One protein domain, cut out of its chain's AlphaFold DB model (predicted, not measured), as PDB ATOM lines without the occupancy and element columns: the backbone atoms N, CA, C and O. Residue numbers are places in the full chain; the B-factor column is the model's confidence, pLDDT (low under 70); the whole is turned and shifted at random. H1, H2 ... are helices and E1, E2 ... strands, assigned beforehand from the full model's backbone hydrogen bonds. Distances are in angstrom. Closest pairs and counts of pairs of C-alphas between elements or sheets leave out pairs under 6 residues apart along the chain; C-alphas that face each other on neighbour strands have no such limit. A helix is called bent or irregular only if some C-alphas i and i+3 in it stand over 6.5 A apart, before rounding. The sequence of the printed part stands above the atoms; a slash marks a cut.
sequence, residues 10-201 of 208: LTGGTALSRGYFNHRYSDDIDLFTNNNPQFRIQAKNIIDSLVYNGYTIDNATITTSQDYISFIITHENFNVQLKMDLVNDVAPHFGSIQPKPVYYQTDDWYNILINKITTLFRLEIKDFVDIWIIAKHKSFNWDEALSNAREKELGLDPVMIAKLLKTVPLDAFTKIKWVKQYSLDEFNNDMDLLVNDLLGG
ATOM      1  N   LEU A  10     198.758 176.847 223.165       98.19
ATOM      2  CA  LEU A  10     198.300 178.180 222.780       98.19
ATOM      3  C   LEU A  10     196.870 178.386 223.275       98.19
ATOM      4  O   LEU A  10     195.990 177.604 222.918       98.19
ATOM      5  N   THR A  11     196.630 179.460 224.018       98.31
ATOM      6  CA  THR A  11     195.302 179.840 224.522       98.31
ATOM      7  C   THR A  11     194.974 181.299 224.160       98.31
ATOM      8  O   THR A  11     195.568 181.882 223.244       98.31
ATOM      9  N   GLY A  12     193.968 181.877 224.815       97.19
ATOM     10  CA  GLY A  12     193.650 183.296 224.746       97.19
ATOM     11  C   GLY A  12     193.084 183.757 223.401       97.19
ATOM     12  O   GLY A  12     192.525 182.992 222.608       97.19
ATOM     13  N   GLY A  13     193.215 185.061 223.143       96.69
ATOM     14  CA  GLY A  13     192.627 185.707 221.965       96.69
ATOM     15  C   GLY A  13     193.213 185.197 220.646       96.69
ATOM     16  O   GLY A  13     192.507 185.116 219.638       96.69
ATOM     17  N   THR A  14     194.488 184.806 220.647       96.62
ATOM     18  CA  THR A  14     195.169 184.285 219.455       96.62
ATOM     19  C   THR A  14     194.720 182.870 219.116       96.62
ATOM     20  O   THR A  14     194.469 182.599 217.939       96.62
ATOM     21  N   ALA A  15     194.516 181.999 220.114       97.56
ATOM     22  CA  ALA A  15     193.890 180.695 219.898       97.56
ATOM     23  C   ALA A  15     192.480 180.839 219.310       97.56
ATOM     24  O   ALA A  15     192.187 180.229 218.281       97.56
ATOM     25  N   LEU A  16     191.627 181.689 219.895       97.06
ATOM     26  CA  LEU A  16     190.263 181.915 219.392       97.06
ATOM     27  C   LEU A  16     190.250 182.470 217.971       97.06
ATOM     28  O   LEU A  16     189.568 181.936 217.094       97.06
ATOM     29  N   SER A  17     191.018 183.531 217.731       95.62
ATOM     30  CA  SER A  17     191.067 184.200 216.437       95.62
ATOM     31  C   SER A  17     191.588 183.263 215.347       95.62
ATOM     32  O   SER A  17     190.921 183.043 214.342       95.62
ATOM     33  N   ARG A  18     192.759 182.654 215.535       94.69
ATOM     34  CA  ARG A  18     193.438 181.917 214.459       94.69
ATOM     35  C   ARG A  18     193.093 180.428 214.422       94.69
ATOM     36  O   ARG A  18     193.310 179.788 213.397       94.69
ATOM     37  N   GLY A  19     192.592 179.871 215.521       95.31
ATOM     38  CA  GLY A  19     192.260 178.452 215.656       95.31
ATOM     39  C   GLY A  19     190.772 178.123 215.530       95.31
ATOM     40  O   GLY A  19     190.454 176.983 215.187       95.31
ATOM     41  N   TYR A  20     189.874 179.086 215.785       95.69
ATOM     42  CA  TYR A  20     188.429 178.836 215.843       95.69
ATOM     43  C   TYR A  20     187.593 179.739 214.928       95.69
ATOM     44  O   TYR A  20     186.904 179.221 214.052       95.69
ATOM     45  N   PHE A  21     187.625 181.065 215.107       96.31
ATOM     46  CA  PHE A  21     186.554 181.935 214.584       96.31
ATOM     47  C   PHE A  21     186.987 182.969 213.544       96.31
ATOM     48  O   PHE A  21     186.159 183.413 212.737       96.31
ATOM     49  N   ASN A  22     188.266 183.347 213.530       96.06
ATOM     50  CA  ASN A  22     188.828 184.365 212.640       96.06
ATOM     51  C   ASN A  22     188.010 185.669 212.648       96.06
ATOM     52  O   ASN A  22     187.652 186.196 211.595       96.06
ATOM     53  N   HIS A  23     187.633 186.142 213.843       95.81
ATOM     54  CA  HIS A  23     186.750 187.299 214.043       95.81
ATOM     55  C   HIS A  23     187.506 188.629 214.139       95.81
ATOM     56  O   HIS A  23     187.086 189.601 213.517       95.81
ATOM     57  N   ARG A  24     188.638 188.677 214.851       95.88
ATOM     58  CA  ARG A  24     189.486 189.874 215.028       95.88
ATOM     59  C   ARG A  24     190.969 189.518 215.027       95.88
ATOM     60  O   ARG A  24     191.318 188.380 215.319       95.88
ATOM     61  N   TYR A  25     191.850 190.478 214.780       93.25
ATOM     62  CA  TYR A  25     193.287 190.308 214.997       93.25
ATOM     63  C   TYR A  25     193.624 190.252 216.496       93.25
ATOM     64  O   TYR A  25     192.922 190.812 217.346       93.25
ATOM     65  N   SER A  26     194.714 189.557 216.807       91.31
ATOM     66  CA  SER A  26     195.299 189.438 218.140       91.31
ATOM     67  C   SER A  26     196.811 189.588 217.996       91.31
ATOM     68  O   SER A  26     197.390 188.985 217.090       91.31
ATOM     69  N   ASP A  27     197.403 190.422 218.848       85.56
ATOM     70  CA  ASP A  27     198.810 190.841 218.764       85.56
ATOM     71  C   ASP A  27     199.681 190.168 219.854       85.56
ATOM     72  O   ASP A  27     200.887 190.398 219.924       85.56
ATOM     73  N   ASP A  28     199.069 189.308 220.675       92.44
ATOM     74  CA  ASP A  28     199.679 188.640 221.830       92.44
ATOM     75  C   ASP A  28     199.784 187.123 221.591       92.44
ATOM     76  O   ASP A  28     198.953 186.535 220.897       92.44
ATOM     77  N   ILE A  29     200.785 186.456 222.155       96.06
ATOM     78  CA  ILE A  29     200.897 184.992 222.159       96.06
ATOM     79  C   ILE A  29     200.858 184.507 223.605       96.06
ATOM     80  O   ILE A  29     201.824 184.683 224.342       96.06
ATOM     81  N   ASP A  30     199.764 183.842 223.965       97.81
ATOM     82  CA  ASP A  30     199.548 183.251 225.283       97.81
ATOM     83  C   ASP A  30     199.854 181.749 225.235       97.81
ATOM     84  O   ASP A  30     199.142 180.981 224.578       97.81
ATOM     85  N   LEU A  31     200.918 181.317 225.912       98.25
ATOM     86  CA  LEU A  31     201.334 179.915 225.975       98.25
ATOM     87  C   LEU A  31     201.303 179.418 227.408       98.25
ATOM     88  O   LEU A  31     202.066 179.872 228.261       98.25
ATOM     89  N   PHE A  32     200.414 178.474 227.666       98.31
ATOM     90  CA  PHE A  32     200.119 178.014 229.010       98.31
ATOM     91  C   PHE A  32     200.607 176.575 229.205       98.31
ATOM     92  O   PHE A  32     200.670 175.782 228.266       98.31
ATOM     93  N   THR A  33     200.944 176.238 230.442       98.00
ATOM     94  CA  THR A  33     200.994 174.869 230.971       98.00
ATOM     95  C   THR A  33     200.065 174.796 232.178       98.00
ATOM     96  O   THR A  33     199.784 175.835 232.764       98.00
ATOM     97  N   ASN A  34     199.631 173.605 232.600       96.88
ATOM     98  CA  ASN A  34     198.844 173.460 233.832       96.88
ATOM     99  C   ASN A  34     199.634 172.778 234.942       96.88
ATOM    100  O   ASN A  34     200.125 171.665 234.745       96.88
ATOM    101  N   ASN A  35     199.724 173.449 236.096       96.38
ATOM    102  CA  ASN A  35     200.364 172.978 237.327       96.38
ATOM    103  C   ASN A  35     201.682 172.209 237.085       96.38
ATOM    104  O   ASN A  35     201.900 171.097 237.570       96.38
ATOM    105  N   ASN A  36     202.551 172.784 236.256       97.31
ATOM    106  CA  ASN A  36     203.752 172.137 235.760       97.31
ATOM    107  C   ASN A  36     204.971 172.504 236.624       97.31
ATOM    108  O   ASN A  36     205.491 173.617 236.510       97.31
ATOM    109  N   PRO A  37     205.523 171.569 237.419       96.69
ATOM    110  CA  PRO A  37     206.673 171.852 238.280       96.69
ATOM    111  C   PRO A  37     207.950 172.191 237.496       96.69
ATOM    112  O   PRO A  37     208.893 172.748 238.055       96.69
ATOM    113  N   GLN A  38     208.004 171.871 236.197       97.25
ATOM    114  CA  GLN A  38     209.136 172.180 235.322       97.25
ATOM    115  C   GLN A  38     208.957 173.482 234.530       97.25
ATOM    116  O   GLN A  38     209.817 173.800 233.703       97.25
ATOM    117  N   PHE A  39     207.884 174.245 234.777       98.06
ATOM    118  CA  PHE A  39     207.530 175.441 234.011       98.06
ATOM    119  C   PHE A  39     208.718 176.379 233.779       98.06
ATOM    120  O   PHE A  39     209.025 176.705 232.639       98.06
ATOM    121  N   ARG A  40     209.452 176.759 234.833       97.00
ATOM    122  CA  ARG A  40     210.558 177.730 234.735       97.00
ATOM    123  C   ARG A  40     211.688 177.266 233.817       97.00
ATOM    124  O   ARG A  40     212.212 178.059 233.037       97.00
ATOM    125  N   ILE A  41     212.053 175.987 233.897       96.81
ATOM    126  CA  ILE A  41     213.113 175.400 233.067       96.81
ATOM    127  C   ILE A  41     212.641 175.332 231.612       96.81
ATOM    128  O   ILE A  41     213.361 175.726 230.699       96.81
ATOM    129  N   GLN A  42     211.409 174.882 231.388       97.38
ATOM    130  CA  GLN A  42     210.859 174.739 230.043       97.38
ATOM    131  C   GLN A  42     210.579 176.099 229.379       97.38
ATOM    132  O   GLN A  42     210.842 176.261 228.190       97.38
ATOM    133  N   ALA A  43     210.133 177.101 230.138       97.38
ATOM    134  CA  ALA A  43     209.972 178.474 229.669       97.38
ATOM    135  C   ALA A  43     211.323 179.094 229.278       97.38
ATOM    136  O   ALA A  43     211.434 179.724 228.226       97.38
ATOM    137  N   LYS A  44     212.384 178.834 230.056       96.00
ATOM    138  CA  LYS A  44     213.747 179.208 229.664       96.00
ATOM    139  C   LYS A  44     214.168 178.542 228.350       96.00
ATOM    140  O   LYS A  44     214.718 179.225 227.493       96.00
ATOM    141  N   ASN A  45     213.851 177.263 228.142       96.62
ATOM    142  CA  ASN A  45     214.141 176.585 226.872       96.62
ATOM    143  C   ASN A  45     213.422 177.241 225.678       96.62
ATOM    144  O   ASN A  45     213.974 177.270 224.578       96.62
ATOM    145  N   ILE A  46     212.211 177.782 225.872       96.50
ATOM    146  CA  ILE A  46     211.508 178.563 224.838       96.50
ATOM    147  C   ILE A  46     212.286 179.840 224.520       96.50
ATOM    148  O   ILE A  46     212.575 180.090 223.353       96.50
ATOM    149  N   ILE A  47     212.653 180.616 225.541       96.31
ATOM    150  CA  ILE A  47     213.409 181.872 225.400       96.31
ATOM    151  C   ILE A  47     214.749 181.620 224.694       96.31
ATOM    152  O   ILE A  47     215.045 182.270 223.693       96.31
ATOM    153  N   ASP A  48     215.522 180.635 225.151       96.25
ATOM    154  CA  ASP A  48     216.817 180.289 224.555       96.25
ATOM    155  C   ASP A  48     216.649 179.841 223.093       96.25
ATOM    156  O   ASP A  48     217.441 180.211 222.226       96.25
ATOM    157  N   SER A  49     215.580 179.095 222.789       96.19
ATOM    158  CA  SER A  49     215.260 178.703 221.416       96.19
ATOM    159  C   SER A  49     214.872 179.897 220.543       96.19
ATOM    160  O   SER A  49     215.278 179.930 219.383       96.19
ATOM    161  N   LEU A  50     214.124 180.875 221.057       95.56
ATOM    162  CA  LEU A  50     213.786 182.093 220.313       95.56
ATOM    163  C   LEU A  50     215.056 182.868 219.942       95.56
ATOM    164  O   LEU A  50     215.253 183.175 218.767       95.56
ATOM    165  N   VAL A  51     215.950 183.087 220.910       96.75
ATOM    166  CA  VAL A  51     217.236 183.768 220.683       96.75
ATOM    167  C   VAL A  51     218.099 183.007 219.677       96.75
ATOM    168  O   VAL A  51     218.624 183.600 218.738       96.75
ATOM    169  N   TYR A  52     218.195 181.682 219.814       96.06
ATOM    170  CA  TYR A  52     218.922 180.835 218.865       96.06
ATOM    171  C   TYR A  52     218.391 180.961 217.425       96.06
ATOM    172  O   TYR A  52     219.160 180.854 216.474       96.06
ATOM    173  N   ASN A  53     217.089 181.217 217.255       95.06
ATOM    174  CA  ASN A  53     216.448 181.405 215.951       95.06
ATOM    175  C   ASN A  53     216.406 182.878 215.495       95.06
ATOM    176  O   ASN A  53     215.613 183.210 214.619       95.06
ATOM    177  N   GLY A  54     217.232 183.759 216.068       96.00
ATOM    178  CA  GLY A  54     217.389 185.140 215.597       96.00
ATOM    179  C   GLY A  54     216.350 186.135 216.121       96.00
ATOM    180  O   GLY A  54     216.350 187.293 215.704       96.00
ATOM    181  N   TYR A  55     215.476 185.729 217.047       97.06
ATOM    182  CA  TYR A  55     214.579 186.673 217.713       97.06
ATOM    183  C   TYR A  55     215.333 187.468 218.780       97.06
ATOM    184  O   TYR A  55     216.095 186.918 219.574       97.06
ATOM    185  N   THR A  56     215.069 188.769 218.832       97.50
ATOM    186  CA  THR A  56     215.559 189.655 219.890       97.50
ATOM    187  C   THR A  56     214.476 189.832 220.943       97.50
ATOM    188  O   THR A  56     213.340 190.171 220.612       97.50
ATOM    189  N   ILE A  57     214.838 189.621 222.207       97.38
ATOM    190  CA  ILE A  57     213.968 189.850 223.362       97.38
ATOM    191  C   ILE A  57     214.226 191.259 223.890       97.38
ATOM    192  O   ILE A  57     215.373 191.623 224.155       97.38
ATOM    193  N   ASP A  58     213.167 192.046 224.063       96.00
ATOM    194  CA  ASP A  58     213.273 193.353 224.705       96.00
ATOM    195  C   ASP A  58     213.396 193.184 226.225       96.00
ATOM    196  O   ASP A  58     212.407 193.015 226.944       96.00
ATOM    197  N   ASN A  59     214.634 193.251 226.718       93.50
ATOM    198  CA  ASN A  59     214.956 193.093 228.136       93.50
ATOM    199  C   ASN A  59     214.231 194.096 229.049       93.50
ATOM    200  O   ASN A  59     214.002 193.776 230.213       93.50
ATOM    201  N   ALA A  60     213.850 195.279 228.549       95.38
ATOM    202  CA  ALA A  60     213.131 196.276 229.345       95.38
ATOM    203  C   ALA A  60     211.673 195.874 229.629       95.38
ATOM    204  O   ALA A  60     211.045 196.429 230.527       95.38
ATOM    205  N   THR A  61     211.140 194.904 228.882       94.56
ATOM    206  CA  THR A  61     209.746 194.439 228.987       94.56
ATOM    207  C   THR A  61     209.596 193.160 229.806       94.56
ATOM    208  O   THR A  61     208.470 192.751 230.096       94.56
ATOM    209  N   ILE A  62     210.709 192.520 230.187       96.56
ATOM    210  CA  ILE A  62     210.671 191.222 230.859       96.56
ATOM    211  C   ILE A  62     210.035 191.368 232.241       96.56
ATOM    212  O   ILE A  62     210.563 192.028 233.133       96.56
ATOM    213  N   THR A  63     208.927 190.662 232.435       97.25
ATOM    214  CA  THR A  63     208.297 190.447 233.740       97.25
ATOM    215  C   THR A  63     208.375 188.966 234.081       97.25
ATOM    216  O   THR A  63     208.134 188.114 233.231       97.25
ATOM    217  N   THR A  64     208.734 188.622 235.317       96.88
ATOM    218  CA  THR A  64     208.842 187.225 235.764       96.88
ATOM    219  C   THR A  64     208.336 187.078 237.189       96.88
ATOM    220  O   THR A  64     208.712 187.845 238.072       96.88
ATOM    221  N   SER A  65     207.527 186.050 237.418       96.00
ATOM    222  CA  SER A  65     207.130 185.561 238.735       96.00
ATOM    223  C   SER A  65     207.317 184.036 238.806       96.00
ATOM    224  O   SER A  65     208.015 183.441 237.977       96.00
ATOM    225  N   GLN A  66     206.763 183.389 239.832       94.75
ATOM    226  CA  GLN A  66     206.842 181.935 239.981       94.75
ATOM    227  C   GLN A  66     206.204 181.198 238.791       94.75
ATOM    228  O   GLN A  66     206.828 180.295 238.233       94.75
ATOM    229  N   ASP A  67     205.027 181.656 238.366       97.44
ATOM    230  CA  ASP A  67     204.147 180.972 237.411       97.44
ATOM    231  C   ASP A  67     203.870 181.802 236.146       97.44
ATOM    232  O   ASP A  67     202.960 181.510 235.378       97.44
ATOM    233  N   TYR A  68     204.643 182.863 235.915       98.06
ATOM    234  CA  TYR A  68     204.420 183.787 234.806       98.06
ATOM    235  C   TYR A  68     205.733 184.373 234.292       98.06
ATOM    236  O   TYR A  68     206.574 184.806 235.083       98.06
ATOM    237  N   ILE A  69     205.902 184.420 232.971       98.25
ATOM    238  CA  ILE A  69     206.990 185.125 232.292       98.25
ATOM    239  C   ILE A  69     206.408 185.852 231.080       98.25
ATOM    240  O   ILE A  69     205.802 185.222 230.224       98.25
ATOM    241  N   SER A  70     206.625 187.159 230.984       98.12
ATOM    242  CA  SER A  70     206.141 187.994 229.881       98.12
ATOM    243  C   SER A  70     207.268 188.814 229.295       98.12
ATOM    244  O   SER A  70     208.112 189.301 230.047       98.12
ATOM    245  N   PHE A  71     207.309 188.933 227.973       97.75
ATOM    246  CA  PHE A  71     208.327 189.694 227.256       97.75
ATOM    247  C   PHE A  71     207.867 190.022 225.836       97.75
ATOM    248  O   PHE A  71     207.035 189.325 225.256       97.75
ATOM    249  N   ILE A  72     208.433 191.076 225.254       97.62
ATOM    250  CA  ILE A  72     208.244 191.413 223.842       97.62
ATOM    251  C   ILE A  72     209.400 190.840 223.022       97.62
ATOM    252  O   ILE A  72     210.566 190.930 223.415       97.62
ATOM    253  N   ILE A  73     209.069 190.263 221.865       96.44
ATOM    254  CA  ILE A  73     210.036 189.803 220.868       96.44
ATOM    255  C   ILE A  73     209.935 190.589 219.565       96.44
ATOM    256  O   ILE A  73     208.862 191.033 219.151       96.44
ATOM    257  N   THR A  74     211.075 190.696 218.890       96.69
ATOM    258  CA  THR A  74     211.216 191.252 217.541       96.69
ATOM    259  C   THR A  74     212.138 190.373 216.705       96.69
ATOM    260  O   THR A  74     212.854 189.522 217.234       96.69
ATOM    261  N   HIS A  75     212.112 190.545 215.388       95.88
ATOM    262  CA  HIS A  75     212.983 189.822 214.469       95.88
ATOM    263  C   HIS A  75     213.252 190.702 213.247       95.88
ATOM    264  O   HIS A  75     212.321 191.299 212.720       95.88
ATOM    265  N   GLU A  76     214.488 190.752 212.749       94.75
ATOM    266  CA  GLU A  76     214.885 191.656 211.650       94.75
ATOM    267  C   GLU A  76     214.043 191.491 210.370       94.75
ATOM    268  O   GLU A  76     213.659 192.469 209.737       94.75
ATOM    269  N   ASN A  77     213.682 190.251 210.030       95.44
ATOM    270  CA  ASN A  77     212.835 189.933 208.876       95.44
ATOM    271  C   ASN A  77     211.347 190.299 209.042       95.44
ATOM    272  O   ASN A  77     210.589 190.191 208.078       95.44
ATOM    273  N   PHE A  78     210.901 190.696 210.238       90.50
ATOM    274  CA  PHE A  78     209.500 191.002 210.515       90.50
ATOM    275  C   PHE A  78     209.364 192.396 211.127       90.50
ATOM    276  O   PHE A  78     209.805 192.649 212.243       90.50
ATOM    277  N   ASN A  79     208.672 193.301 210.432       89.00
ATOM    278  CA  ASN A  79     208.384 194.643 210.948       89.00
ATOM    279  C   ASN A  79     207.178 194.640 211.909       89.00
ATOM    280  O   ASN A  79     206.185 195.334 211.692       89.00
ATOM    281  N   VAL A  80     207.225 193.783 212.928       89.81
ATOM    282  CA  VAL A  80     206.192 193.650 213.957       89.81
ATOM    283  C   VAL A  80     206.837 193.279 215.287       89.81
ATOM    284  O   VAL A  80     207.835 192.562 215.332       89.81
ATOM    285  N   GLN A  81     206.245 193.768 216.371       93.44
ATOM    286  CA  GLN A  81     206.576 193.352 217.729       93.44
ATOM    287  C   GLN A  81     205.470 192.429 218.231       93.44
ATOM    288  O   GLN A  81     204.293 192.700 217.988       93.44
ATOM    289  N   LEU A  82     205.840 191.351 218.915       94.06
ATOM    290  CA  LEU A  82     204.882 190.417 219.502       94.06
ATOM    291  C   LEU A  82     205.125 190.318 220.996       94.06
ATOM    292  O   LEU A  82     206.245 190.047 221.428       94.06
ATOM    293  N   LYS A  83     204.064 190.508 221.777       96.31
ATOM    294  CA  LYS A  83     204.089 190.195 223.201       96.31
ATOM    295  C   LYS A  83     203.898 188.691 223.374       96.31
ATOM    296  O   LYS A  83     203.011 188.101 222.759       96.31
ATOM    297  N   MET A  84     204.733 188.072 224.197       97.56
ATOM    298  CA  MET A  84     204.610 186.672 224.583       97.56
ATOM    299  C   MET A  84     204.398 186.569 226.084       97.56
ATOM    300  O   MET A  84     205.210 187.082 226.852       97.56
ATOM    301  N   ASP A  85     203.356 185.843 226.474       98.25
ATOM    302  CA  ASP A  85     203.055 185.498 227.858       98.25
ATOM    303  C   ASP A  85     203.160 183.974 228.014       98.25
ATOM    304  O   ASP A  85     202.442 183.204 227.376       98.25
ATOM    305  N   LEU A  86     204.100 183.532 228.845       98.50
ATOM    306  CA  LEU A  86     204.272 182.146 229.263       98.50
ATOM    307  C   LEU A  86     203.672 182.006 230.661       98.50
ATOM    308  O   LEU A  86     204.107 182.700 231.581       98.50
ATOM    309  N   VAL A  87     202.700 181.114 230.833       98.44
ATOM    310  CA  VAL A  87     201.936 181.005 232.085       98.44
ATOM    311  C   VAL A  87     201.876 179.559 232.564       98.44
ATOM    312  O   VAL A  87     201.635 178.644 231.783       98.44
ATOM    313  N   ASN A  88     202.087 179.345 233.856       98.38
ATOM    314  CA  ASN A  88     201.783 178.096 234.532       98.38
ATOM    315  C   ASN A  88     200.454 178.251 235.266       98.38
ATOM    316  O   ASN A  88     200.413 178.721 236.399       98.38
ATOM    317  N   ASP A  89     199.362 177.899 234.603       96.69
ATOM    318  CA  ASP A  89     198.040 178.000 235.201       96.69
ATOM    319  C   ASP A  89     197.881 176.922 236.283       96.69
ATOM    320  O   ASP A  89     197.895 175.717 236.013       96.69
ATOM    321  N   VAL A  90     197.797 177.359 237.537       94.19
ATOM    322  CA  VAL A  90     197.583 176.476 238.691       94.19
ATOM    323  C   VAL A  90     196.106 176.143 238.885       94.19
ATOM    324  O   VAL A  90     195.791 175.203 239.615       94.19
ATOM    325  N   ALA A  91     195.209 176.886 238.231       94.69
ATOM    326  CA  ALA A  91     193.786 176.606 238.255       94.69
ATOM    327  C   ALA A  91     193.447 175.367 237.401       94.69
ATOM    328  O   ALA A  91     194.247 174.944 236.551       94.69
ATOM    329  N   PRO A  92     192.260 174.766 237.603       95.81
ATOM    330  CA  PRO A  92     191.789 173.670 236.765       95.81
ATOM    331  C   PRO A  92     191.758 174.038 235.278       95.81
ATOM    332  O   PRO A  92     191.540 175.190 234.901       95.81
ATOM    333  N   HIS A  93     191.955 173.042 234.421       97.44
ATOM    334  CA  HIS A  93     191.784 173.157 232.974       97.44
ATOM    335  C   HIS A  93     190.514 172.422 232.555       97.44
ATOM    336  O   HIS A  93     190.265 171.315 233.034       97.44
ATOM    337  N   PHE A  94     189.719 173.029 231.673       97.56
ATOM    338  CA  PHE A  94     188.457 172.459 231.206       97.56
ATOM    339  C   PHE A  94     188.520 172.094 229.719       97.56
ATOM    340  O   PHE A  94     188.964 172.877 228.890       97.56
ATOM    341  N   GLY A  95     188.015 170.923 229.340       95.69
ATOM    342  CA  GLY A  95     188.056 170.466 227.946       95.69
ATOM    343  C   GLY A  95     189.394 169.827 227.573       95.69
ATOM    344  O   GLY A  95     190.030 169.174 228.399       95.69
ATOM    345  N   SER A  96     189.798 169.929 226.304       96.06
ATOM    346  CA  SER A  96     190.971 169.204 225.805       96.06
ATOM    347  C   SER A  96     191.890 170.048 224.927       96.06
ATOM    348  O   SER A  96     191.441 170.825 224.088       96.06
ATOM    349  N   ILE A  97     193.200 169.841 225.075       97.38
ATOM    350  CA  ILE A  97     194.205 170.429 224.186       97.38
ATOM    351  C   ILE A  97     194.199 169.647 222.873       97.38
ATOM    352  O   ILE A  97     194.408 168.432 222.865       97.38
ATOM    353  N   GLN A  98     193.980 170.340 221.758       94.94
ATOM    354  CA  GLN A  98     193.819 169.722 220.443       94.94
ATOM    355  C   GLN A  98     194.676 170.420 219.380       94.94
ATOM    356  O   GLN A  98     194.910 171.632 219.448       94.94
ATOM    357  N   PRO A  99     195.127 169.698 218.343       95.38
ATOM    358  CA  PRO A  99     195.817 170.320 217.226       95.38
ATOM    359  C   PRO A  99     194.871 171.214 216.420       95.38
ATOM    360  O   PRO A  99     193.779 170.807 216.017       95.38
ATOM    361  N   LYS A 100     195.322 172.436 216.131       94.81
ATOM    362  CA  LYS A 100     194.666 173.382 215.219       94.81
ATOM    363  C   LYS A 100     195.665 173.878 214.169       94.81
ATOM    364  O   LYS A 100     196.872 173.784 214.396       94.81
ATOM    365  N   PRO A 101     195.200 174.452 213.041       89.75
ATOM    366  CA  PRO A 101     196.092 175.011 212.023       89.75
ATOM    367  C   PRO A 101     197.061 176.070 212.564       89.75
ATOM    368  O   PRO A 101     198.192 176.154 212.094       89.75
ATOM    369  N   VAL A 102     196.637 176.851 213.566       92.31
ATOM    370  CA  VAL A 102     197.489 177.864 214.210       92.31
ATOM    371  C   VAL A 102     198.629 177.242 215.018       92.31
ATOM    372  O   VAL A 102     199.758 177.725 214.959       92.31
ATOM    373  N   TYR A 103     198.353 176.182 215.781       95.38
ATOM    374  CA  TYR A 103     199.324 175.556 216.668       95.38
ATOM    375  C   TYR A 103     198.874 174.145 217.082       95.38
ATOM    376  O   TYR A 103     197.690 173.871 217.289       95.38
ATOM    377  N   TYR A 104     199.828 173.222 217.204       93.69
ATOM    378  CA  TYR A 104     199.551 171.790 217.395       93.69
ATOM    379  C   TYR A 104     199.069 171.423 218.809       93.69
ATOM    380  O   TYR A 104     198.514 170.346 218.989       93.69
ATOM    381  N   GLN A 105     199.272 172.302 219.790       96.75
ATOM    382  CA  GLN A 105     198.689 172.208 221.129       96.75
ATOM    383  C   GLN A 105     197.842 173.458 221.338       96.75
ATOM    384  O   GLN A 105     198.334 174.432 221.884       96.75
ATOM    385  N   THR A 106     196.617 173.501 220.827       98.00
ATOM    386  CA  THR A 106     195.731 174.657 221.021       98.00
ATOM    387  C   THR A 106     194.678 174.323 222.064       98.00
ATOM    388  O   THR A 106     194.142 173.216 222.073       98.00
ATOM    389  N   ASP A 107     194.411 175.283 222.939       98.38
ATOM    390  CA  ASP A 107     193.439 175.179 224.016       98.38
ATOM    391  C   ASP A 107     192.014 174.955 223.498       98.38
ATOM    392  O   ASP A 107     191.680 175.315 222.360       98.38
ATOM    393  N   ASP A 108     191.169 174.378 224.346       97.81
ATOM    394  CA  ASP A 108     189.749 174.205 224.082       97.81
ATOM    395  C   ASP A 108     189.037 175.562 224.127       97.81
ATOM    396  O   ASP A 108     189.316 176.405 224.981       97.81
ATOM    397  N   TRP A 109     188.081 175.779 223.222       98.06
ATOM    398  CA  TRP A 109     187.274 177.000 223.234       98.06
ATOM    399  C   TRP A 109     186.529 177.168 224.563       98.06
ATOM    400  O   TRP A 109     186.309 178.306 224.977       98.06
ATOM    401  N   TYR A 110     186.173 176.064 225.232       98.50
ATOM    402  CA  TYR A 110     185.472 176.104 226.508       98.50
ATOM    403  C   TYR A 110     186.389 176.582 227.634       98.50
ATOM    404  O   TYR A 110     186.018 177.514 228.340       98.50
ATOM    405  N   ASN A 111     187.626 176.075 227.748       98.56
ATOM    406  CA  ASN A 111     188.591 176.629 228.710       98.56
ATOM    407  C   ASN A 111     188.821 178.124 228.475       98.56
ATOM    408  O   ASN A 111     188.892 178.903 229.425       98.56
ATOM    409  N   ILE A 112     188.922 178.528 227.202       98.50
ATOM    410  CA  ILE A 112     189.116 179.935 226.864       98.50
ATOM    411  C   ILE A 112     187.893 180.754 227.291       98.50
ATOM    412  O   ILE A 112     188.083 181.812 227.882       98.50
ATOM    413  N   LEU A 113     186.660 180.279 227.061       98.69
ATOM    414  CA  LEU A 113     185.442 180.930 227.558       98.69
ATOM    415  C   LEU A 113     185.512 181.152 229.072       98.69
ATOM    416  O   LEU A 113     185.320 182.280 229.526       98.69
ATOM    417  N   ILE A 114     185.842 180.105 229.834       98.38
ATOM    418  CA  ILE A 114     185.972 180.184 231.294       98.38
ATOM    419  C   ILE A 114     187.001 181.253 231.686       98.38
ATOM    420  O   ILE A 114     186.701 182.136 232.486       98.38
ATOM    421  N   ASN A 115     188.181 181.241 231.064       97.81
ATOM    422  CA  ASN A 115     189.225 182.238 231.312       97.81
ATOM    423  C   ASN A 115     188.807 183.663 230.910       97.81
ATOM    424  O   ASN A 115     189.259 184.624 231.519       97.81
ATOM    425  N   LYS A 116     187.959 183.838 229.892       97.62
ATOM    426  CA  LYS A 116     187.445 185.166 229.525       97.62
ATOM    427  C   LYS A 116     186.436 185.691 230.534       97.62
ATOM    428  O   LYS A 116     186.467 186.876 230.848       97.62
ATOM    429  N   ILE A 117     185.571 184.825 231.065       97.56
ATOM    430  CA  ILE A 117     184.630 185.194 232.130       97.56
ATOM    431  C   ILE A 117     185.404 185.677 233.359       97.56
ATOM    432  O   ILE A 117     185.059 186.715 233.927       97.56
ATOM    433  N   THR A 118     186.478 184.974 233.736       96.56
ATOM    434  CA  THR A 118     187.279 185.353 234.906       96.56
ATOM    435  C   THR A 118     187.991 186.691 234.712       96.56
ATOM    436  O   THR A 118     188.187 187.384 235.697       96.56
ATOM    437  N   THR A 119     188.324 187.129 233.487       94.50
ATOM    438  CA  THR A 119     189.061 188.391 233.253       94.50
ATOM    439  C   THR A 119     188.194 189.630 233.021       94.50
ATOM    440  O   THR A 119     188.743 190.730 232.907       94.50
ATOM    441  N   LEU A 120     186.861 189.509 233.005       93.31
ATOM    442  CA  LEU A 120     185.943 190.615 232.677       93.31
ATOM    443  C   LEU A 120     186.126 191.878 233.534       93.31
ATOM    444  O   LEU A 120     185.863 192.986 233.064       93.31
ATOM    445  N   PHE A 121     186.620 191.750 234.767       90.56
ATOM    446  CA  PHE A 121     186.891 192.885 235.657       90.56
ATOM    447  C   PHE A 121     187.953 193.859 235.121       90.56
ATOM    448  O   PHE A 121     188.033 194.993 235.588       90.56
ATOM    449  N   ARG A 122     188.770 193.441 234.144       91.38
ATOM    450  CA  ARG A 122     189.758 194.306 233.476       91.38
ATOM    451  C   ARG A 122     189.109 195.312 232.528       91.38
ATOM    452  O   ARG A 122     189.769 196.262 232.127       91.38
ATOM    453  N   LEU A 123     187.835 195.105 232.179       91.31
ATOM    454  CA  LEU A 123     187.074 195.938 231.245       91.31
ATOM    455  C   LEU A 123     187.734 196.065 229.857       91.31
ATOM    456  O   LEU A 123     187.524 197.037 229.134       91.31
ATOM    457  N   GLU A 124     188.502 195.050 229.454       92.19
ATOM    458  CA  GLU A 124     189.119 194.972 228.133       92.19
ATOM    459  C   GLU A 124     188.089 194.513 227.100       92.19
ATOM    460  O   GLU A 124     187.658 193.362 227.106       92.19
ATOM    461  N   ILE A 125     187.720 195.392 226.161       93.44
ATOM    462  CA  ILE A 125     186.688 195.129 225.140       93.44
ATOM    463  C   ILE A 125     186.898 193.812 224.369       93.44
ATOM    464  O   ILE A 125     185.938 193.157 223.964       93.44
ATOM    465  N   LYS A 126     188.157 193.392 224.196       94.50
ATOM    466  CA  LYS A 126     188.523 192.132 223.540       94.50
ATOM    467  C   LYS A 126     187.930 190.915 224.258       94.50
ATOM    468  O   LYS A 126     187.562 189.967 223.576       94.50
ATOM    469  N   ASP A 127     187.827 190.941 225.586       95.62
ATOM    470  CA  ASP A 127     187.281 189.831 226.372       95.62
ATOM    471  C   ASP A 127     185.767 189.701 226.173       95.62
ATOM    472  O   ASP A 127     185.281 188.606 225.902       95.62
ATOM    473  N   PHE A 128     185.038 190.820 226.173       95.88
ATOM    474  CA  PHE A 128     183.599 190.851 225.871       95.88
ATOM    475  C   PHE A 128     183.307 190.353 224.454       95.88
ATOM    476  O   PHE A 128     182.414 189.535 224.248       95.88
ATOM    477  N   VAL A 129     184.089 190.820 223.476       95.94
ATOM    478  CA  VAL A 129     183.984 190.373 222.081       95.94
ATOM    479  C   VAL A 129     184.289 188.883 221.950       95.94
ATOM    480  O   VAL A 129     183.605 188.184 221.212       95.94
ATOM    481  N   ASP A 130     185.304 188.378 222.645       97.50
ATOM    482  CA  ASP A 130     185.662 186.965 222.573       97.50
ATOM    483  C   ASP A 130     184.555 186.074 223.174       97.50
ATOM    484  O   ASP A 130     184.190 185.081 222.544       97.50
ATOM    485  N   ILE A 131     183.963 186.454 224.317       97.88
ATOM    486  CA  ILE A 131     182.797 185.762 224.910       97.88
ATOM    487  C   ILE A 131     181.614 185.783 223.946       97.88
ATOM    488  O   ILE A 131     181.021 184.740 223.674       97.88
ATOM    489  N   TRP A 132     181.303 186.955 223.392       97.31
ATOM    490  CA  TRP A 132     180.221 187.123 222.431       97.31
ATOM    491  C   TRP A 132     180.371 186.195 221.228       97.31
ATOM    492  O   TRP A 132     179.455 185.453 220.883       97.31
ATOM    493  N   ILE A 133     181.553 186.187 220.611       97.88
ATOM    494  CA  ILE A 133     181.816 185.368 219.430       97.88
ATOM    495  C   ILE A 133     181.771 183.877 219.757       97.88
ATOM    496  O   ILE A 133     181.256 183.113 218.941       97.88
ATOM    497  N   ILE A 134     182.256 183.456 220.931       98.50
ATOM    498  CA  ILE A 134     182.077 182.073 221.391       98.50
ATOM    499  C   ILE A 134     180.586 181.751 221.477       98.50
ATOM    500  O   ILE A 134     180.151 180.768 220.883       98.50
ATOM    501  N   ALA A 135     179.798 182.600 222.137       98.19
ATOM    502  CA  ALA A 135     178.370 182.383 222.322       98.19
ATOM    503  C   ALA A 135     177.584 182.334 221.006       98.19
ATOM    504  O   ALA A 135     176.692 181.506 220.860       98.19
ATOM    505  N   LYS A 136     177.961 183.114 219.993       97.38
ATOM    506  CA  LYS A 136     177.337 183.015 218.662       97.38
ATOM    507  C   LYS A 136     177.577 181.676 217.948       97.38
ATOM    508  O   LYS A 136     176.880 181.378 216.989       97.38
ATOM    509  N   HIS A 137     178.591 180.902 218.342       97.50
ATOM    510  CA  HIS A 137     179.038 179.722 217.584       97.50
ATOM    511  C   HIS A 137     179.107 178.429 218.406       97.50
ATOM    512  O   HIS A 137     179.481 177.384 217.860       97.50
ATOM    513  N   LYS A 138     178.853 178.491 219.716       97.81
ATOM    514  CA  LYS A 138     178.993 177.363 220.640       97.81
ATOM    515  C   LYS A 138     177.828 177.302 221.615       97.81
ATOM    516  O   LYS A 138     177.525 178.275 222.299       97.81
ATOM    517  N   SER A 139     177.235 176.120 221.724       97.31
ATOM    518  CA  SER A 139     176.273 175.793 222.772       97.31
ATOM    519  C   SER A 139     177.016 175.487 224.073       97.31
ATOM    520  O   SER A 139     177.982 174.724 224.072       97.31
ATOM    521  N   PHE A 140     176.566 176.087 225.168       98.12
ATOM    522  CA  PHE A 140     177.019 175.820 226.533       98.12
ATOM    523  C   PHE A 140     175.937 176.289 227.511       98.12
ATOM    524  O   PHE A 140     175.061 177.066 227.127       98.12
ATOM    525  N   ASN A 141     176.015 175.842 228.761       98.25
ATOM    526  CA  ASN A 141     175.136 176.293 229.832       98.25
ATOM    527  C   ASN A 141     175.843 177.341 230.710       98.25
ATOM    528  O   ASN A 141     177.003 177.157 231.086       98.25
ATOM    529  N   TRP A 142     175.164 178.449 231.025       98.19
ATOM    530  CA  TRP A 142     175.764 179.539 231.800       98.19
ATOM    531  C   TRP A 142     176.012 179.194 233.268       98.19
ATOM    532  O   TRP A 142     177.029 179.631 233.812       98.19
ATOM    533  N   ASP A 143     175.140 178.404 233.897       97.38
ATOM    534  CA  ASP A 143     175.340 177.959 235.281       97.38
ATOM    535  C   ASP A 143     176.576 177.064 235.389       97.38
ATOM    536  O   ASP A 143     177.410 177.253 236.278       97.38
ATOM    537  N   GLU A 144     176.745 176.139 234.442       98.06
ATOM    538  CA  GLU A 144     177.938 175.296 234.368       98.06
ATOM    539  C   GLU A 144     179.202 176.135 234.130       98.06
ATOM    540  O   GLU A 144     180.189 176.002 234.859       98.06
ATOM    541  N   ALA A 145     179.166 177.053 233.158       98.19
ATOM    542  CA  ALA A 145     180.307 177.904 232.840       98.19
ATOM    543  C   ALA A 145     180.711 178.787 234.033       98.19
ATOM    544  O   ALA A 145     181.895 178.898 234.352       98.19
ATOM    545  N   LEU A 146     179.747 179.380 234.744       97.69
ATOM    546  CA  LEU A 146     180.027 180.147 235.956       97.69
ATOM    547  C   LEU A 146     180.550 179.274 237.095       97.69
ATOM    548  O   LEU A 146     181.443 179.710 237.823       97.69
ATOM    549  N   SER A 147     180.022 178.059 237.266       97.12
ATOM    550  CA  SER A 147     180.537 177.110 238.256       97.12
ATOM    551  C   SER A 147     182.013 176.800 237.994       97.12
ATOM    552  O   SER A 147     182.842 176.963 238.886       97.12
ATOM    553  N   ASN A 148     182.359 176.475 236.748       98.00
ATOM    554  CA  ASN A 148     183.734 176.195 236.334       98.00
ATOM    555  C   ASN A 148     184.642 177.431 236.464       98.00
ATOM    556  O   ASN A 148     185.792 177.328 236.887       98.00
ATOM    557  N   ALA A 149     184.130 178.628 236.160       97.50
ATOM    558  CA  ALA A 149     184.868 179.875 236.357       97.50
ATOM    559  C   ALA A 149     185.180 180.140 237.836       97.50
ATOM    560  O   ALA A 149     186.278 180.597 238.152       97.50
ATOM    561  N   ARG A 150     184.263 179.797 238.751       96.69
ATOM    562  CA  ARG A 150     184.473 179.928 240.203       96.69
ATOM    563  C   ARG A 150     185.539 178.994 240.754       96.69
ATOM    564  O   ARG A 150     186.138 179.317 241.775       96.69
ATOM    565  N   GLU A 151     185.798 177.867 240.093       96.19
ATOM    566  CA  GLU A 151     186.931 177.008 240.451       96.19
ATOM    567  C   GLU A 151     188.283 177.668 240.139       96.19
ATOM    568  O   GLU A 151     189.294 177.294 240.733       96.19
ATOM    569  N   LYS A 152     188.308 178.662 239.236       94.75
ATOM    570  CA  LYS A 152     189.509 179.444 238.912       94.75
ATOM    571  C   LYS A 152     189.606 180.751 239.693       94.75
ATOM    572  O   LYS A 152     190.687 181.093 240.159       94.75
ATOM    573  N   GLU A 153     188.500 181.479 239.820       94.12
ATOM    574  CA  GLU A 153     188.444 182.791 240.469       94.12
ATOM    575  C   GLU A 153     187.237 182.863 241.410       94.12
ATOM    576  O   GLU A 153     186.079 182.805 240.988       94.12
ATOM    577  N   LEU A 154     187.500 182.991 242.712       89.06
ATOM    578  CA  LEU A 154     186.439 183.052 243.714       89.06
ATOM    579  C   LEU A 154     185.692 184.389 243.633       89.06
ATOM    580  O   LEU A 154     186.261 185.434 243.341       89.06
ATOM    581  N   GLY A 155     184.401 184.373 243.968       86.44
ATOM    582  CA  GLY A 155     183.597 185.600 244.040       86.44
ATOM    583  C   GLY A 155     182.968 186.043 242.717       86.44
ATOM    584  O   GLY A 155     182.379 187.119 242.666       86.44
ATOM    585  N   LEU A 156     183.026 185.213 241.668       93.06
ATOM    586  CA  LEU A 156     182.264 185.444 240.439       93.06
ATOM    587  C   LEU A 156     180.761 185.251 240.684       93.06
ATOM    588  O   LEU A 156     180.232 184.137 240.677       93.06
ATOM    589  N   ASP A 157     180.060 186.352 240.917       93.38
ATOM    590  CA  ASP A 157     178.611 186.394 241.098       93.38
ATOM    591  C   ASP A 157     177.885 186.680 239.761       93.38
ATOM    592  O   ASP A 157     178.347 187.539 239.003       93.38
ATOM    593  N   PRO A 158     176.753 186.016 239.435       95.69
ATOM    594  CA  PRO A 158     176.086 186.201 238.145       95.69
ATOM    595  C   PRO A 158     175.589 187.637 237.945       95.69
ATOM    596  O   PRO A 158     175.675 188.168 236.841       95.69
ATOM    597  N   VAL A 159     175.124 188.302 239.012       96.25
ATOM    598  CA  VAL A 159     174.658 189.697 238.955       96.25
ATOM    599  C   VAL A 159     175.834 190.640 238.711       96.25
ATOM    600  O   VAL A 159     175.717 191.586 237.928       96.25
ATOM    601  N   MET A 160     176.987 190.374 239.328       94.75
ATOM    602  CA  MET A 160     178.221 191.110 239.048       94.75
ATOM    603  C   MET A 160     178.654 190.959 237.585       94.75
ATOM    604  O   MET A 160     178.930 191.966 236.932       94.75
ATOM    605  N   ILE A 161     178.692 189.735 237.054       96.12
ATOM    606  CA  ILE A 161     179.101 189.482 235.664       96.12
ATOM    607  C   ILE A 161     178.109 190.114 234.684       96.12
ATOM    608  O   ILE A 161     178.526 190.816 233.763       96.12
ATOM    609  N   ALA A 162     176.805 189.982 234.934       96.19
ATOM    610  CA  ALA A 162     175.761 190.655 234.166       96.19
ATOM    611  C   ALA A 162     175.962 192.175 234.139       96.19
ATOM    612  O   ALA A 162     175.862 192.808 233.087       96.19
ATOM    613  N   LYS A 163     176.295 192.775 235.288       94.50
ATOM    614  CA  LYS A 163     176.600 194.205 235.369       94.50
ATOM    615  C   LYS A 163     177.824 194.564 234.531       94.50
ATOM    616  O   LYS A 163     177.762 195.555 233.811       94.50
ATOM    617  N   LEU A 164     178.898 193.771 234.586       93.44
ATOM    618  CA  LEU A 164     180.098 194.005 233.775       93.44
ATOM    619  C   LEU A 164     179.771 193.975 232.278       93.44
ATOM    620  O   LEU A 164     180.118 194.922 231.572       93.44
ATOM    621  N   LEU A 165     179.037 192.955 231.820       92.25
ATOM    622  CA  LEU A 165     178.586 192.824 230.427       92.25
ATOM    623  C   LEU A 165     177.704 194.000 229.970       92.25
ATOM    624  O   LEU A 165     177.719 194.347 228.796       92.25
ATOM    625  N   LYS A 166     176.994 194.673 230.885       89.88
ATOM    626  CA  LYS A 166     176.244 195.907 230.583       89.88
ATOM    627  C   LYS A 166     177.068 197.193 230.656       89.88
ATOM    628  O   LYS A 166     176.608 198.233 230.197       89.88
ATOM    629  N   THR A 167     178.273 197.150 231.221       85.19
ATOM    630  CA  THR A 167     179.182 198.309 231.331       85.19
ATOM    631  C   THR A 167     180.229 198.366 230.221       85.19
ATOM    632  O   THR A 167     181.248 199.036 230.381       85.19
ATOM    633  N   VAL A 168     180.004 197.661 229.106       76.62
ATOM    634  CA  VAL A 168     180.960 197.593 227.994       76.62
ATOM    635  C   VAL A 168     181.390 199.005 227.571       76.62
ATOM    636  O   VAL A 168     180.533 199.850 227.299       76.62
ATOM    637  N   PRO A 169     182.702 199.277 227.462       72.81
ATOM    638  CA  PRO A 169     183.186 200.544 226.931       72.81
ATOM    639  C   PRO A 169     182.897 200.618 225.423       72.81
ATOM    640  O   PRO A 169     183.673 200.138 224.597       72.81
ATOM    641  N   LEU A 170     181.745 201.190 225.050       72.81
ATOM    642  CA  LEU A 170     181.256 201.230 223.662       72.81
ATOM    643  C   LEU A 170     182.220 201.954 222.706       72.81
ATOM    644  O   LEU A 170     182.348 201.575 221.543       72.81
ATOM    645  N   ASP A 171     182.955 202.956 223.194       81.69
ATOM    646  CA  ASP A 171     183.998 203.640 222.422       81.69
ATOM    647  C   ASP A 171     185.155 202.691 222.058       81.69
ATOM    648  O   ASP A 171     185.768 202.820 220.994       81.69
ATOM    649  N   ALA A 172     185.432 201.699 222.906       85.31
ATOM    650  CA  ALA A 172     186.489 200.723 222.692       85.31
ATOM    651  C   ALA A 172     186.135 199.686 221.615       85.31
ATOM    652  O   ALA A 172     187.049 199.135 221.000       85.31
ATOM    653  N   PHE A 173     184.851 199.472 221.302       88.69
ATOM    654  CA  PHE A 173     184.437 198.566 220.219       88.69
ATOM    655  C   PHE A 173     185.016 198.996 218.865       88.69
ATOM    656  O   PHE A 173     185.495 198.169 218.087       88.69
ATOM    657  N   THR A 174     185.068 200.308 218.615       87.94
ATOM    658  CA  THR A 174     185.641 200.879 217.383       87.94
ATOM    659  C   THR A 174     187.148 200.640 217.243       87.94
ATOM    660  O   THR A 174     187.683 200.711 216.139       87.94
ATOM    661  N   LYS A 175     187.837 200.324 218.348       89.62
ATOM    662  CA  LYS A 175     189.283 200.059 218.392       89.62
ATOM    663  C   LYS A 175     189.614 198.592 218.105       89.62
ATOM    664  O   LYS A 175     190.789 198.249 217.963       89.62
ATOM    665  N   ILE A 176     188.612 197.713 218.023       93.44
ATOM    666  CA  ILE A 176     188.832 196.314 217.665       93.44
ATOM    667  C   ILE A 176     189.282 196.233 216.206       93.44
ATOM    668  O   ILE A 176     188.609 196.683 215.280       93.44
ATOM    669  N   LYS A 177     190.432 195.595 215.995       93.88
ATOM    670  CA  LYS A 177     190.951 195.267 214.667       93.88
ATOM    671  C   LYS A 177     190.180 194.068 214.108       93.88
ATOM    672  O   LYS A 177     190.616 192.927 214.243       93.88
ATOM    673  N   TRP A 178     189.008 194.314 213.543       95.56
ATOM    674  CA  TRP A 178     188.137 193.278 212.992       95.56
ATOM    675  C   TRP A 178     188.742 192.584 211.763       95.56
ATOM    676  O   TRP A 178     189.353 193.225 210.911       95.56
ATOM    677  N   VAL A 179     188.547 191.266 211.665       94.56
ATOM    678  CA  VAL A 179     188.786 190.484 210.434       94.56
ATOM    679  C   VAL A 179     187.468 190.300 209.681       94.56
ATOM    680  O   VAL A 179     187.425 190.413 208.458       94.56
ATOM    681  N   LYS A 180     186.384 190.052 210.425       91.44
ATOM    682  CA  LYS A 180     185.002 190.042 209.937       91.44
ATOM    683  C   LYS A 180     184.281 191.280 210.458       91.44
ATOM    684  O   LYS A 180     184.494 191.665 211.601       91.44
ATOM    685  N   GLN A 181     183.451 191.893 209.623       88.19
ATOM    686  CA  GLN A 181     182.662 193.068 209.995       88.19
ATOM    687  C   GLN A 181     181.538 192.667 210.957       88.19
ATOM    688  O   GLN A 181     180.784 191.746 210.655       88.19
ATOM    689  N   TYR A 182     181.427 193.390 212.069       92.38
ATOM    690  CA  TYR A 182     180.340 193.289 213.041       92.38
ATOM    691  C   TYR A 182     179.862 194.697 213.388       92.38
ATOM    692  O   TYR A 182     180.672 195.628 213.447       92.38
ATOM    693  N   SER A 183     178.559 194.858 213.612       91.94
ATOM    694  CA  SER A 183     177.994 196.156 213.993       91.94
ATOM    695  C   SER A 183     177.893 196.300 215.510       91.94
ATOM    696  O   SER A 183     177.753 195.315 216.234       91.94
ATOM    697  N   LEU A 184     177.946 197.544 215.991       90.94
ATOM    698  CA  LEU A 184     177.737 197.836 217.409       90.94
ATOM    699  C   LEU A 184     176.312 197.473 217.855       90.94
ATOM    700  O   LEU A 184     176.126 196.984 218.964       90.94
ATOM    701  N   ASP A 185     175.324 197.671 216.980       91.50
ATOM    702  CA  ASP A 185     173.926 197.340 217.266       91.50
ATOM    703  C   ASP A 185     173.736 195.831 217.444       91.50
ATOM    704  O   ASP A 185     173.087 195.398 218.392       91.50
ATOM    705  N   GLU A 186     174.351 195.022 216.576       93.12
ATOM    706  CA  GLU A 186     174.360 193.560 216.707       93.12
ATOM    707  C   GLU A 186     175.002 193.128 218.030       93.12
ATOM    708  O   GLU A 186     174.417 192.342 218.768       93.12
ATOM    709  N   PHE A 187     176.168 193.690 218.360       93.62
ATOM    710  CA  PHE A 187     176.859 193.403 219.615       93.62
ATOM    711  C   PHE A 187     175.999 193.739 220.844       93.62
ATOM    712  O   PHE A 187     175.906 192.933 221.766       93.62
ATOM    713  N   ASN A 188     175.343 194.901 220.853       90.69
ATOM    714  CA  ASN A 188     174.506 195.333 221.974       90.69
ATOM    715  C   ASN A 188     173.260 194.457 222.142       90.69
ATOM    716  O   ASN A 188     172.962 194.034 223.259       90.69
ATOM    717  N   ASN A 189     172.559 194.160 221.044       92.00
ATOM    718  CA  ASN A 189     171.359 193.321 221.082       92.00
ATOM    719  C   ASN A 189     171.682 191.918 221.612       92.00
ATOM    720  O   ASN A 189     170.957 191.379 222.449       92.00
ATOM    721  N   ASP A 190     172.798 191.348 221.163       95.62
ATOM    722  CA  ASP A 190     173.244 190.030 221.599       95.62
ATOM    723  C   ASP A 190     173.733 190.034 223.058       95.62
ATOM    724  O   ASP A 190     173.526 189.059 223.779       95.62
ATOM    725  N   MET A 191     174.346 191.125 223.532       94.38
ATOM    726  CA  MET A 191     174.763 191.252 224.934       94.38
ATOM    727  C   MET A 191     173.582 191.208 225.904       94.38
ATOM    728  O   MET A 191     173.687 190.580 226.958       94.38
ATOM    729  N   ASP A 192     172.446 191.819 225.560       93.25
ATOM    730  CA  ASP A 192     171.243 191.731 226.394       93.25
ATOM    731  C   ASP A 192     170.713 190.292 226.490       93.25
ATOM    732  O   ASP A 192     170.293 189.868 227.571       93.25
ATOM    733  N   LEU A 193     170.786 189.518 225.401       95.44
ATOM    734  CA  LEU A 193     170.438 188.093 225.414       95.44
ATOM    735  C   LEU A 193     171.390 187.295 226.310       95.44
ATOM    736  O   LEU A 193     170.925 186.562 227.181       95.44
ATOM    737  N   LEU A 194     172.704 187.511 226.183       96.19
ATOM    738  CA  LEU A 194     173.690 186.838 227.033       96.19
ATOM    739  C   LEU A 194     173.476 187.132 228.512       96.19
ATOM    740  O   LEU A 194     173.595 186.231 229.335       96.19
ATOM    741  N   VAL A 195     173.137 188.376 228.861       96.62
ATOM    742  CA  VAL A 195     172.848 188.742 230.250       96.62
ATOM    743  C   VAL A 195     171.592 188.039 230.763       96.62
ATOM    744  O   VAL A 195     171.578 187.600 231.913       96.62
ATOM    745  N   ASN A 196     170.549 187.911 229.944       96.94
ATOM    746  CA  ASN A 196     169.334 187.205 230.349       96.94
ATOM    747  C   ASN A 196     169.594 185.710 230.569       96.94
ATOM    748  O   ASN A 196     169.169 185.169 231.591       96.94
ATOM    749  N   ASP A 197     170.328 185.063 229.663       97.69
ATOM    750  CA  ASP A 197     170.678 183.646 229.800       97.69
ATOM    751  C   ASP A 197     171.573 183.411 231.024       97.69
ATOM    752  O   ASP A 197     171.305 182.509 231.817       97.69
ATOM    753  N   LEU A 198     172.569 184.281 231.231       97.69
ATOM    754  CA  LEU A 198     173.464 184.280 232.390       97.69
ATOM    755  C   LEU A 198     172.705 184.395 233.715       97.69
ATOM    756  O   LEU A 198     172.960 183.629 234.639       97.69
ATOM    757  N   LEU A 199     171.792 185.365 233.833       97.56
ATOM    758  CA  LEU A 199     171.023 185.583 235.063       97.56
ATOM    759  C   LEU A 199     170.019 184.459 235.333       97.56
ATOM    760  O   LEU A 199     169.664 184.230 236.488       97.56
ATOM    761  N   GLY A 200     169.549 183.790 234.280       96.69
ATOM    762  CA  GLY A 200     168.651 182.647 234.382       96.69
ATOM    763  C   GLY A 200     169.350 181.305 234.597       96.69
ATOM    764  O   GLY A 200     168.651 180.330 234.855       96.69
ATOM    765  N   GLY A 201     170.680 181.235 234.475       96.38
ATOM    766  CA  GLY A 201     171.415 179.964 234.499       96.38
ATOM    767  C   GLY A 201     171.112 179.063 233.296       96.38
ATOM    768  O   GLY A 201     171.257 177.841 233.356       96.38
TER     769      GLY A 201
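This is residues 10 to 201 of the 208 residues of the protein "Nucleotidyl transferase AbiEii/AbiGii toxin family protein" of Spirochaetes bacterium (UniProt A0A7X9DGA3). Two lobes make the long axis: a twisted sheet of four strands with H2 over one face, and a cluster of the helices H3 to H8. H1 sits between them, grazing the sheet at E1 and packing on H3 and H4, while H6 and H8 run side by side in the part of the cluster away from the sheet. The printed part has 192 residues, with eight named helices and four named strands in the order H1 E1 H2 E2 E3 E4 H3 H4 H5 H6 H7 H8. The sheet's order is E1 E4 E3 E2, mixed, and the class is mixed, helices and strands. The whole is compact, with a radius of gyration of the C-alphas of 17.4 A and spans of 52 by 36 by 30 A.

E1 is residues 28 to 34, beginning at C-alpha 28 (199.679, 188.640, 221.830). E4, residues 78 to 89, is 30.2 A long; E3 is 68 to 75, 22.9 A; E2, 56 to 64, bends by 84 degrees at residue 60. The helices are H1, 12 to 21; H2, 39 to 52, 19.7 A; H3, 109 to 122, 20.3 A; H4, 125 to 137, 18.8 A; H5, 142 to 152; H6, 158 to 166; H7, 170 to 173; and H8, 184 to 200, 24.5 A, ending at C-alpha 200 (168.651, 182.647, 234.382). H1 is only just irregular, with C-alphas 18 and 21 6.9 A apart; H3 is irregular, with C-alphas 118 and 121 7.6 A apart.

E1 and E4 are parallel, with N 29 and O 83 at 2.8 A. E2, E3 and E4 form a meander, each strand the antiparallel neighbour of the one before, in two hairpins: N 58 and O 72 are 2.9 A apart, N 71 and O 84 3.0 A. H2 runs along the strands at a height over the sheet of 8.8 A. H1 touches H3, closest C-alphas Gly 12 and Ile 112, 6.0 A. H1, H3 and H4 form an up and down bundle, each running against the one before. H3, the hub, also touches H5, at Ile 114 and Ala 149, C-alphas 5.2 A apart. H6 and H8 touch at a shallow tilt of 6 degrees, opposite ways, closest C-alphas Ala 162 and Val 195, 5.2 A. H7 is close to H4 but not clearly touching, closest C-alphas Ile 125 and Ala 172, 6.1 A. Every O i to N i+4 pair is within hydrogen-bond range in H2, H6 and H8; the counts are 5 of 6 in H1, 8 of 10 in H3, 8 of 9 in H4 and 6 of 7 in H5, and H7 is too short for one.

The C-alphas farthest apart, of Tyr 52 and Gly 200, are 52.6 A apart. The printed part has no cut, and E4 to H3 is the long link. No printed residue is under 70 in pLDDT.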